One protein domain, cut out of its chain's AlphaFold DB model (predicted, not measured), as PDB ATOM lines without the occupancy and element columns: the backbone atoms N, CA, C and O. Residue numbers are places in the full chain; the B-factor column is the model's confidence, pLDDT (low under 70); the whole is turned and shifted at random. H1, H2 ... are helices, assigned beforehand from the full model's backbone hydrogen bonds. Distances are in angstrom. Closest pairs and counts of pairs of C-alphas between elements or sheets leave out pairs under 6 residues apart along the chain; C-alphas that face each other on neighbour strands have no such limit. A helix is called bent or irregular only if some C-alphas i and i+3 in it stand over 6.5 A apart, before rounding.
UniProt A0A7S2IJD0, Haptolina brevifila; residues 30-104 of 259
ATOM      1  N   ASP A  30     100.906 -13.494  -1.868       69.06
ATOM      2  CA  ASP A  30     101.636 -13.087  -3.076       69.06
ATOM      3  C   ASP A  30     101.009 -13.636  -4.367       69.06
ATOM      4  O   ASP A  30     101.095 -13.002  -5.418       69.06
ATOM      5  N   GLU A  31     100.285 -14.752  -4.281       67.56
ATOM      6  CA  GLU A  31      99.543 -15.321  -5.405       67.56
ATOM      7  C   GLU A  31      98.255 -14.538  -5.708       67.56
ATOM      8  O   GLU A  31      97.932 -14.277  -6.867       67.56
ATOM      9  N   GLN A  32      97.561 -14.048  -4.676       64.69
ATOM     10  CA  GLN A  32      96.400 -13.164  -4.838       64.69
ATOM     11  C   GLN A  32      96.798 -11.783  -5.374       64.69
ATOM     12  O   GLN A  32      96.055 -11.198  -6.160       64.69
ATOM     13  N   LYS A  33      97.983 -11.274  -5.011       65.62
ATOM     14  CA  LYS A  33      98.520 -10.014  -5.560       65.62
ATOM     15  C   LYS A  33      98.771 -10.092  -7.067       65.62
ATOM     16  O   LYS A  33      98.617  -9.085  -7.747       65.62
ATOM     17  N   LYS A  34      99.122 -11.268  -7.599       67.38
ATOM     18  CA  LYS A  34      99.310 -11.481  -9.046       67.38
ATOM     19  C   LYS A  34      97.990 -11.581  -9.816       67.38
ATOM     20  O   LYS A  34      97.977 -11.336 -11.017       67.38
ATOM     21  N   GLN A  35      96.898 -11.948  -9.143       71.75
ATOM     22  CA  GLN A  35      95.579 -12.150  -9.759       71.75
ATOM     23  C   GLN A  35      94.611 -10.978  -9.552       71.75
ATOM     24  O   GLN A  35      93.547 -10.952 -10.173       71.75
ATOM     25  N   ILE A  36      94.943 -10.011  -8.689       68.75
ATOM     26  CA  ILE A  36      94.053  -8.883  -8.413       68.75
ATOM     27  C   ILE A  36      93.953  -7.963  -9.632       68.75
ATOM     28  O   ILE A  36      94.935  -7.419 -10.136       68.75
ATOM     29  N   THR A  37      92.731  -7.777 -10.115       73.94
ATOM     30  CA  THR A  37      92.463  -6.838 -11.203       73.94
ATOM     31  C   THR A  37      92.461  -5.405 -10.685       73.94
ATOM     32  O   THR A  37      92.116  -5.130  -9.533       73.94
ATOM     33  N   TRP A  38      92.769  -4.458 -11.571       63.38
ATOM     34  CA  TRP A  38      92.703  -3.031 -11.248       63.38
ATOM     35  C   TRP A  38      91.304  -2.621 -10.756       63.38
ATOM     36  O   TRP A  38      91.168  -1.836  -9.819       63.38
ATOM     37  N   PHE A  39      90.257  -3.213 -11.342       63.97
ATOM     38  CA  PHE A  39      88.872  -3.003 -10.928       63.97
ATOM     39  C   PHE A  39      88.640  -3.413  -9.468       63.97
ATOM     40  O   PHE A  39      88.173  -2.595  -8.682       63.97
ATOM     41  N   GLN A  40      89.032  -4.633  -9.083       66.88
ATOM     42  CA  GLN A  40      88.904  -5.118  -7.702       66.88
ATOM     43  C   GLN A  40      89.668  -4.236  -6.716       66.88
ATOM     44  O   GLN A  40      89.147  -3.889  -5.659       66.88
ATOM     45  N   LEU A  41      90.880  -3.825  -7.088       67.75
ATOM     46  CA  LEU A  41      91.712  -2.956  -6.272       67.75
ATOM     47  C   LEU A  41      91.023  -1.608  -6.012       67.75
ATOM     48  O   LEU A  41      90.949  -1.159  -4.868       67.75
ATOM     49  N   VAL A  42      90.437  -0.984  -7.035       64.00
ATOM     50  CA  VAL A  42      89.686   0.261  -6.841       64.00
ATOM     51  C   VAL A  42      88.382   0.079  -6.095       64.00
ATOM     52  O   VAL A  42      88.052   0.943  -5.285       64.00
ATOM     53  N   THR A  43      87.667  -1.022  -6.295       63.88
ATOM     54  CA  THR A  43      86.478  -1.341  -5.500       63.88
ATOM     55  C   THR A  43      86.822  -1.443  -4.012       63.88
ATOM     56  O   THR A  43      86.169  -0.796  -3.191       63.88
ATOM     57  N   GLU A  44      87.894  -2.155  -3.664       66.38
ATOM     58  CA  GLU A  44      88.384  -2.286  -2.286       66.38
ATOM     59  C   GLU A  44      88.842  -0.945  -1.704       66.38
ATOM     60  O   GLU A  44      88.440  -0.551  -0.606       66.38
ATOM     61  N   PHE A  45      89.621  -0.165  -2.458       68.38
ATOM     62  CA  PHE A  45      90.026   1.164  -2.007       68.38
ATOM     63  C   PHE A  45      88.857   2.135  -1.902       68.38
ATOM     64  O   PHE A  45      88.921   3.066  -1.105       68.38
ATOM     65  N   LYS A  46      87.791   1.966  -2.687       65.44
ATOM     66  CA  LYS A  46      86.568   2.768  -2.564       65.44
ATOM     67  C   LYS A  46      85.797   2.386  -1.297       65.44
ATOM     68  O   LYS A  46      85.294   3.294  -0.638       65.44
ATOM     69  N   ALA A  47      85.796   1.103  -0.923       64.44
ATOM     70  CA  ALA A  47      85.180   0.577   0.297       64.44
ATOM     71  C   ALA A  47      85.853   1.057   1.596       64.44
ATOM     72  O   ALA A  47      85.193   1.210   2.617       64.44
ATOM     73  N   GLN A  48      87.162   1.324   1.565       65.94
ATOM     74  CA  GLN A  48      87.917   1.807   2.732       65.94
ATOM     75  C   GLN A  48      87.827   3.324   2.950       65.94
ATOM     76  O   GLN A  48      88.364   3.851   3.925       65.94
ATOM     77  N   ARG A  49      87.200   4.072   2.035       71.00
ATOM     78  CA  ARG A  49      87.134   5.532   2.157       71.00
ATOM     79  C   ARG A  49      86.050   5.919   3.148       71.00
ATOM     80  O   ARG A  49      84.872   5.767   2.845       71.00
ATOM     81  N   MET A  50      86.448   6.523   4.258       73.12
ATOM     82  CA  MET A  50      85.512   7.143   5.193       73.12
ATOM     83  C   MET A  50      84.787   8.341   4.549       73.12
ATOM     84  O   MET A  50      85.329   8.980   3.633       73.12
ATOM     85  N   PRO A  51      83.568   8.668   5.012       82.88
ATOM     86  CA  PRO A  51      82.943   9.956   4.731       82.88
ATOM     87  C   PRO A  51      83.834  11.106   5.214       82.88
ATOM     88  O   PRO A  51      84.673  10.905   6.099       82.88
ATOM     89  N   PRO A  52      83.672  12.321   4.662       84.12
ATOM     90  CA  PRO A  52      84.428  13.465   5.145       84.12
ATOM     91  C   PRO A  52      84.104  13.702   6.623       84.12
ATOM     92  O   PRO A  52      82.933  13.808   6.994       84.12
ATOM     93  N   LEU A  53      85.140  13.776   7.456       86.81
ATOM     94  CA  LEU A  53      85.007  14.136   8.862       86.81
ATOM     95  C   LEU A  53      84.640  15.616   8.974       86.81
ATOM     96  O   LEU A  53      85.074  16.447   8.175       86.81
ATOM     97  N   SER A  54      83.858  15.965   9.993       90.56
ATOM     98  CA  SER A  54      83.756  17.371  10.365       90.56
ATOM     99  C   SER A  54      85.141  17.879  10.798       90.56
ATOM    100  O   SER A  54      85.914  17.109  11.367       90.56
ATOM    101  N   PRO A  55      85.479  19.156  10.568       90.50
ATOM    102  CA  PRO A  55      86.723  19.741  11.060       90.50
ATOM    103  C   PRO A  55      86.982  19.504  12.551       90.50
ATOM    104  O   PRO A  55      88.120  19.246  12.918       90.50
ATOM    105  N   ASP A  56      85.938  19.521  13.384       92.19
ATOM    106  CA  ASP A  56      86.076  19.258  14.821       92.19
ATOM    107  C   ASP A  56      86.402  17.770  15.083       92.19
ATOM    108  O   ASP A  56      87.287  17.462  15.875       92.19
ATOM    109  N   ALA A  57      85.773  16.838  14.355       89.25
ATOM    110  CA  ALA A  57      86.104  15.411  14.440       89.25
ATOM    111  C   ALA A  57      87.498  15.088  13.871       89.25
ATOM    112  O   ALA A  57      88.179  14.187  14.359       89.25
ATOM    113  N   PHE A  58      87.941  15.814  12.842       87.44
ATOM    114  CA  PHE A  58      89.291  15.690  12.296       87.44
ATOM    115  C   PHE A  58      90.341  16.171  13.304       87.44
ATOM    116  O   PHE A  58      91.318  15.471  13.555       87.44
ATOM    117  N   GLU A  59      90.118  17.327  13.922       88.69
ATOM    118  CA  GLU A  59      90.967  17.870  14.982       88.69
ATOM    119  C   GLU A  59      91.055  16.922  16.187       88.69
ATOM    120  O   GLU A  59      92.149  16.629  16.676       88.69
ATOM    121  N   GLU A  60      89.927  16.347  16.604       89.56
ATOM    122  CA  GLU A  60      89.886  15.332  17.655       89.56
ATOM    123  C   GLU A  60      90.669  14.065  17.270       89.56
ATOM    124  O   GLU A  60      91.435  13.542  18.081       89.56
ATOM    125  N   MET A  61      90.518  13.581  16.031       87.81
ATOM    126  CA  MET A  61      91.261  12.426  15.515       87.81
ATOM    127  C   MET A  61      92.775  12.666  15.560       87.81
ATOM    128  O   MET A  61      93.507  11.796  16.033       87.81
ATOM    129  N   ILE A  62      93.238  13.836  15.106       84.00
ATOM    130  CA  ILE A  62      94.657  14.213  15.132       84.00
ATOM    131  C   ILE A  62      95.167  14.293  16.571       84.00
ATOM    132  O   ILE A  62      96.158  13.645  16.907       84.00
ATOM    133  N   THR A  63      94.447  15.000  17.440       85.88
ATOM    134  CA  THR A  63      94.845  15.203  18.840       85.88
ATOM    135  C   THR A  63      94.916  13.877  19.599       85.88
ATOM    136  O   THR A  63      95.897  13.595  20.286       85.88
ATOM    137  N   LYS A  64      93.912  13.004  19.430       85.44
ATOM    138  CA  LYS A  64      93.910  11.661  20.027       85.44
ATOM    139  C   LYS A  64      95.006  10.771  19.447       85.44
ATOM    140  O   LYS A  64      95.554   9.956  20.182       85.44
ATOM    141  N   GLY A  65      95.307  10.892  18.155       81.00
ATOM    142  CA  GLY A  65      96.402  10.162  17.516       81.00
ATOM    143  C   GLY A  65      97.762  10.549  18.094       81.00
ATOM    144  O   GLY A  65      98.542   9.670  18.446       81.00
ATOM    145  N   MET A  66      98.009  11.847  18.278       80.50
ATOM    146  CA  MET A  66      99.233  12.354  18.909       80.50
ATOM    147  C   MET A  66      99.343  11.932  20.379       80.50
ATOM    148  O   MET A  66     100.408  11.522  20.829       80.50
ATOM    149  N   ALA A  67      98.234  11.974  21.123       83.38
ATOM    150  CA  ALA A  67      98.211  11.540  22.519       83.38
ATOM    151  C   ALA A  67      98.517  10.039  22.675       83.38
ATOM    152  O   ALA A  67      99.235   9.655  23.595       83.38
ATOM    153  N   ARG A  68      98.001   9.190  21.773       81.06
ATOM    154  CA  ARG A  68      98.308   7.748  21.766       81.06
ATOM    155  C   ARG A  68      99.776   7.485  21.493       81.06
ATOM    156  O   ARG A  68     100.379   6.712  22.218       81.06
ATOM    157  N   GLU A  69     100.340   8.174  20.510       79.50
ATOM    158  CA  GLU A  69     101.756   8.052  20.172       79.50
ATOM    159  C   GLU A  69     102.667   8.457  21.334       79.50
ATOM    160  O   GLU A  69     103.650   7.786  21.619       79.50
ATOM    161  N   HIS A  70     102.302   9.522  22.057       79.75
ATOM    162  CA  HIS A  70     103.029   9.935  23.256       79.75
ATOM    163  C   HIS A  70     102.931   8.909  24.396       79.75
ATOM    164  O   HIS A  70     103.864   8.773  25.182       79.75
ATOM    165  N   ALA A  71     101.805   8.199  24.503       84.88
ATOM    166  CA  ALA A  71     101.598   7.181  25.529       84.88
ATOM    167  C   ALA A  71     102.269   5.841  25.184       84.88
ATOM    168  O   ALA A  71     102.790   5.169  26.071       84.88
ATOM    169  N   ILE A  72     102.214   5.432  23.915       81.38
ATOM    170  CA  ILE A  72     102.760   4.178  23.394       81.38
ATOM    171  C   ILE A  72     103.346   4.473  22.010       81.38
ATOM    172  O   ILE A  72     102.603   4.719  21.056       81.38
ATOM    173  N   GLU A  73     104.672   4.411  21.907       82.00
ATOM    174  CA  GLU A  73     105.402   4.636  20.658       82.00
ATOM    175  C   GLU A  73     104.933   3.663  19.560       82.00
ATOM    176  O   GLU A  73     104.773   2.461  19.792       82.00
ATOM    177  N   GLY A  74     104.663   4.192  18.366       72.56
ATOM    178  CA  GLY A  74     104.169   3.440  17.211       72.56
ATOM    179  C   GLY A  74     102.669   3.117  17.223       72.56
ATOM    180  O   GLY A  74     102.196   2.400  16.338       72.56
ATOM    181  N   SER A  75     101.900   3.614  18.197       71.56
ATOM    182  CA  SER A  75     100.455   3.351  18.310       71.56
ATOM    183  C   SER A  75      99.558   4.451  17.726       71.56
ATOM    184  O   SER A  75      98.332   4.277  17.646       71.56
ATOM    185  N   GLY A  76     100.132   5.593  17.349       73.00
ATOM    186  CA  GLY A  76      99.396   6.804  17.022       73.00
ATOM    187  C   GLY A  76      99.937   7.555  15.808       73.00
ATOM    188  O   GLY A  76     100.258   6.970  14.774       73.00
ATOM    189  N   LEU A  77      99.911   8.887  15.895       70.56
ATOM    190  CA  LEU A  77     100.331   9.794  14.828       70.56
ATOM    191  C   LEU A  77     101.460  10.697  15.325       70.56
ATOM    192  O   LEU A  77     101.254  11.510  16.224       70.56
ATOM    193  N   THR A  78     102.623  10.614  14.685       62.50
ATOM    194  CA  THR A  78     103.716  11.580  14.847       62.50
ATOM    195  C   THR A  78     103.689  12.606  13.720       62.50
ATOM    196  O   THR A  78     103.596  12.241  12.548       62.50
ATOM    197  N   PHE A  79     103.886  13.878  14.050       65.00
ATOM    198  CA  PHE A  79     104.273  14.901  13.077       65.00
ATOM    199  C   PHE A  79     105.732  15.279  13.313       65.00
ATOM    200  O   PHE A  79     106.206  15.213  14.446       65.00
ATOM    201  N   SER A  80     106.437  15.710  12.263       61.09
ATOM    202  CA  SER A  80     107.824  16.188  12.387       61.09
ATOM    203  C   SER A  80     107.959  17.361  13.369       61.09
ATOM    204  O   SER A  80     109.016  17.537  13.967       61.09
ATOM    205  N   SER A  81     106.882  18.124  13.586       58.97
ATOM    206  CA  SER A  81     106.701  18.990  14.750       58.97
ATOM    207  C   SER A  81     105.225  19.026  15.170       58.97
ATOM    208  O   SER A  81     104.325  19.000  14.328       58.97
ATOM    209  N   SER A  82     104.959  19.097  16.477       58.22
ATOM    210  CA  SER A  82     103.596  19.223  17.023       58.22
ATOM    211  C   SER A  82     102.927  20.550  16.640       58.22
ATOM    212  O   SER A  82     101.717  20.580  16.416       58.22
ATOM    213  N   SER A  83     103.720  21.616  16.483       59.47
ATOM    214  CA  SER A  83     103.274  22.919  15.968       59.47
ATOM    215  C   SER A  83     102.714  22.803  14.543       59.47
ATOM    216  O   SER A  83     101.635  23.313  14.271       59.47
ATOM    217  N   ASN A  84     103.318  22.008  13.651       61.66
ATOM    218  CA  ASN A  84     102.804  21.858  12.282       61.66
ATOM    219  C   ASN A  84     101.407  21.200  12.218       61.66
ATOM    220  O   ASN A  84     100.628  21.480  11.307       61.66
ATOM    221  N   ALA A  85     101.050  20.333  13.168       61.84
ATOM    222  CA  ALA A  85      99.728  19.701  13.188       61.84
ATOM    223  C   ALA A  85      98.613  20.707  13.520       61.84
ATOM    224  O   ALA A  85      97.627  20.807  12.781       61.84
ATOM    225  N   MET A  86      98.805  21.464  14.604       70.75
ATOM    226  CA  MET A  86      97.821  22.418  15.122       70.75
ATOM    227  C   MET A  86      97.803  23.720  14.316       70.75
ATOM    228  O   MET A  86      96.727  24.250  14.047       70.75
ATOM    229  N   ASP A  87      98.966  24.190  13.864       73.81
ATOM    230  CA  ASP A  87      99.104  25.508  13.238       73.81
ATOM    231  C   ASP A  87      98.951  25.462  11.709       73.81
ATOM    232  O   ASP A  87      98.602  26.471  11.094       73.81
ATOM    233  N   LEU A  88      99.164  24.297  11.075       79.44
ATOM    234  CA  LEU A  88      99.091  24.150   9.616       79.44
ATOM    235  C   LEU A  88      98.027  23.143   9.167       79.44
ATOM    236  O   LEU A  88      97.101  23.514   8.444       79.44
ATOM    237  N   HIS A  89      98.121  21.876   9.579       77.75
ATOM    238  CA  HIS A  89      97.289  20.812   9.001       77.75
ATOM    239  C   HIS A  89      95.803  20.917   9.367       77.75
ATOM    240  O   HIS A  89      94.950  20.776   8.486       77.75
ATOM    241  N   ILE A  90      95.475  21.185  10.634       81.50
ATOM    242  CA  ILE A  90      94.081  21.344  11.077       81.50
ATOM    243  C   ILE A  90      93.418  22.570  10.421       81.50
ATOM    244  O   ILE A  90      92.349  22.406   9.818       81.50
ATOM    245  N   PRO A  91      94.027  23.776  10.432       87.38
ATOM    246  CA  PRO A  91      93.483  24.933   9.725       87.38
ATOM    247  C   PRO A  91      93.337  24.695   8.222       87.38
ATOM    248  O   PRO A  91      92.299  25.017   7.640       87.38
ATOM    249  N   GLN A  92      94.337  24.076   7.587       85.38
ATOM    250  CA  GLN A  92      94.297  23.783   6.157       85.38
ATOM    251  C   GLN A  92      93.173  22.801   5.809       85.38
ATOM    252  O   GLN A  92      92.447  23.028   4.836       85.38
ATOM    253  N   TYR A  93      92.984  21.748   6.612       86.56
ATOM    254  CA  TYR A  93      91.871  20.817   6.452       86.56
ATOM    255  C   TYR A  93      90.533  21.535   6.596       86.56
ATOM    256  O   TYR A  93      89.674  21.405   5.726       86.56
ATOM    257  N   ARG A  94      90.364  22.331   7.661       87.44
ATOM    258  CA  ARG A  94      89.133  23.081   7.932       87.44
ATOM    259  C   ARG A  94      88.789  24.001   6.764       87.44
ATOM    260  O   ARG A  94      87.667  23.937   6.268       87.44
ATOM    261  N   ASN A  95      89.742  24.799   6.286       87.69
ATOM    262  CA  ASN A  95      89.533  25.717   5.164       87.69
ATOM    263  C   ASN A  95      89.166  24.962   3.883       87.69
ATOM    264  O   ASN A  95      88.141  25.248   3.267       87.69
ATOM    265  N   THR A  96      89.933  23.921   3.551       85.56
ATOM    266  CA  THR A  96      89.677  23.091   2.366       85.56
ATOM    267  C   THR A  96      88.304  22.424   2.437       85.56
ATOM    268  O   THR A  96      87.551  22.453   1.466       85.56
ATOM    269  N   PHE A  97      87.938  21.856   3.589       87.62
ATOM    270  CA  PHE A  97      86.625  21.261   3.823       87.62
ATOM    271  C   PHE A  97      85.510  22.282   3.577       87.62
ATOM    272  O   PHE A  97      84.571  21.995   2.835       87.62
ATOM    273  N   MET A  98      85.621  23.482   4.156       85.81
ATOM    274  CA  MET A  98      84.602  24.520   3.998       85.81
ATOM    275  C   MET A  98      84.463  24.960   2.536       85.81
ATOM    276  O   MET A  98      83.344  25.087   2.042       85.81
ATOM    277  N   ASP A  99      85.573  25.162   1.828       83.12
ATOM    278  CA  ASP A  99      85.562  25.619   0.435       83.12
ATOM    279  C   ASP A  99      84.983  24.566  -0.516       83.12
ATOM    280  O   ASP A  99      84.184  24.883  -1.407       83.12
ATOM    281  N   LEU A 100      85.318  23.292  -0.292       82.25
ATOM    282  CA  LEU A 100      84.728  22.185  -1.037       82.25
ATOM    283  C   LEU A 100      83.223  22.093  -0.766       82.25
ATOM    284  O   LEU A 100      82.439  22.084  -1.709       82.25
ATOM    285  N   MET A 101      82.792  22.111   0.495       83.75
ATOM    286  CA  MET A 101      81.370  21.988   0.836       83.75
ATOM    287  C   MET A 101      80.522  23.175   0.349       83.75
ATOM    288  O   MET A 101      79.386  22.982  -0.082       83.75
ATOM    289  N   ARG A 102      81.067  24.401   0.341       85.50
ATOM    290  CA  ARG A 102      80.386  25.585  -0.224       85.50
ATOM    291  C   ARG A 102      80.230  25.525  -1.742       85.50
ATOM    292  O   ARG A 102      79.263  26.060  -2.282       85.50
ATOM    293  N   SER A 103      81.198  24.926  -2.434       81.62
ATOM    294  CA  SER A 103      81.172  24.786  -3.896       81.62
ATOM    295  C   SER A 103      80.417  23.540  -4.371       81.62
ATOM    296  O   SER A 103      80.112  23.430  -5.559       81.62
ATOM    297  N   ALA A 104      80.077  22.629  -3.456       81.50
ATOM    298  CA  ALA A 104      79.365  21.394  -3.738       81.50
ATOM    299  C   ALA A 104      77.949  21.624  -4.263       81.50
ATOM    300  O   ALA A 104      77.127  22.241  -3.589       81.50
TER     301      ALA A 104
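What this domain is: This is residues 30 to 104 of the 259 residues of a protein of Haptolina brevifila (UniProt A0A7S2IJD0). The longest helix, H4, folds back beside H3 in a helical hairpin whose two legs are slid past each other, and from the start of H3 a drawn-out link, residues 48 to 54, leads away sideways to two small helices, H2 and then H1, which touch neither leg. The hairpin makes one long side of this flat, loose model and the arm of H2 and H1 reaches out from it, with H1 at the far end; residues 99 to 104, of which 99 to 103 belong to H4, stick out at the other end of the hairpin from its turn. The printed part has 75 residues with four named helices, H1, H2, H3 and H4 in that order along the chain, and no named strand; the class is all helix, with 55 of the residues in the helices. The whole is only just loose, close to extended, with a radius of gyration of the C-alphas of 16.9 A, and it spans 44 by 40 by 18 A.

Where its parts are: H4, residues 82 to 103, is the longest helix with 22 residues; it measures 31.2 A from first to last C-alpha, from C-alpha 82 at (103.596, 19.223, 17.023) to C-alpha 103 at (81.172, 24.786, -3.896). H4 is irregular, but only just: C-alphas 87 and 90 are 6.9 A apart, against about 5 A in a regular helix. H3, residues 55 to 71, measures 24.3 A and begins with C-alpha 55 at (86.723, 19.741, 11.060). H2, residues 38 to 47, measures 14.2 A from first to last C-alpha. H1, residues 30 to 35, is the shortest at 9.1 A and begins with C-alpha 30 at (101.636, -13.087, -3.076).

How they stand to each other: H3 and H4 form a helical hairpin: they touch, with 7 pairs of C-alphas within 8 A. The closest C-alphas of the two are those of Pro 55 and Arg 94, 5.2 A apart. H3 touches H4 with residues 55 to 62 alone. Their lines stand at a shallow tilt of 24 degrees, that of H4 being a rough line, and the two run opposite ways. Their centres are 14.7 A apart. H2 touches no helix; it is apart from H3, which follows it in the chain, and from H4. H1 touches no helix either; it is apart from H2, from H3 and from H4. In H1, H2 and H3 every pair of O i and N i+4 is within hydrogen-bond range, and in H4 15 of 18 pairs are.

The domain as a whole: The two C-alphas farthest apart are those of Glu 31 and Arg 102, at 45.5 A, and the first and last printed C-alphas, of Asp 30 and Ala 104, are 41.1 A apart. Residues 34 to 40, of which 38 to 40 belong to H2, stand free, and so do residues 42 to 51, of which 42 to 47 belong to H2, and residues 99 to 104. Without these stretches the body has 52 residues and spans 44 by 30 by 18 A. The printed part has no cut. The link from H1 to H2 is tight, with 2 residues; those from H2 to H3, with 7 residues, and from H3 to H4, with 10 residues, are short. The mean pLDDT of the printed part is 76.3, and 25 residues are under 70: residues 30 to 34, residue 36, residues 38 to 48 and residues 78 to 85. The mean is 65 for H2 and 68 for H1, against 79 for H4 and 85 for H3.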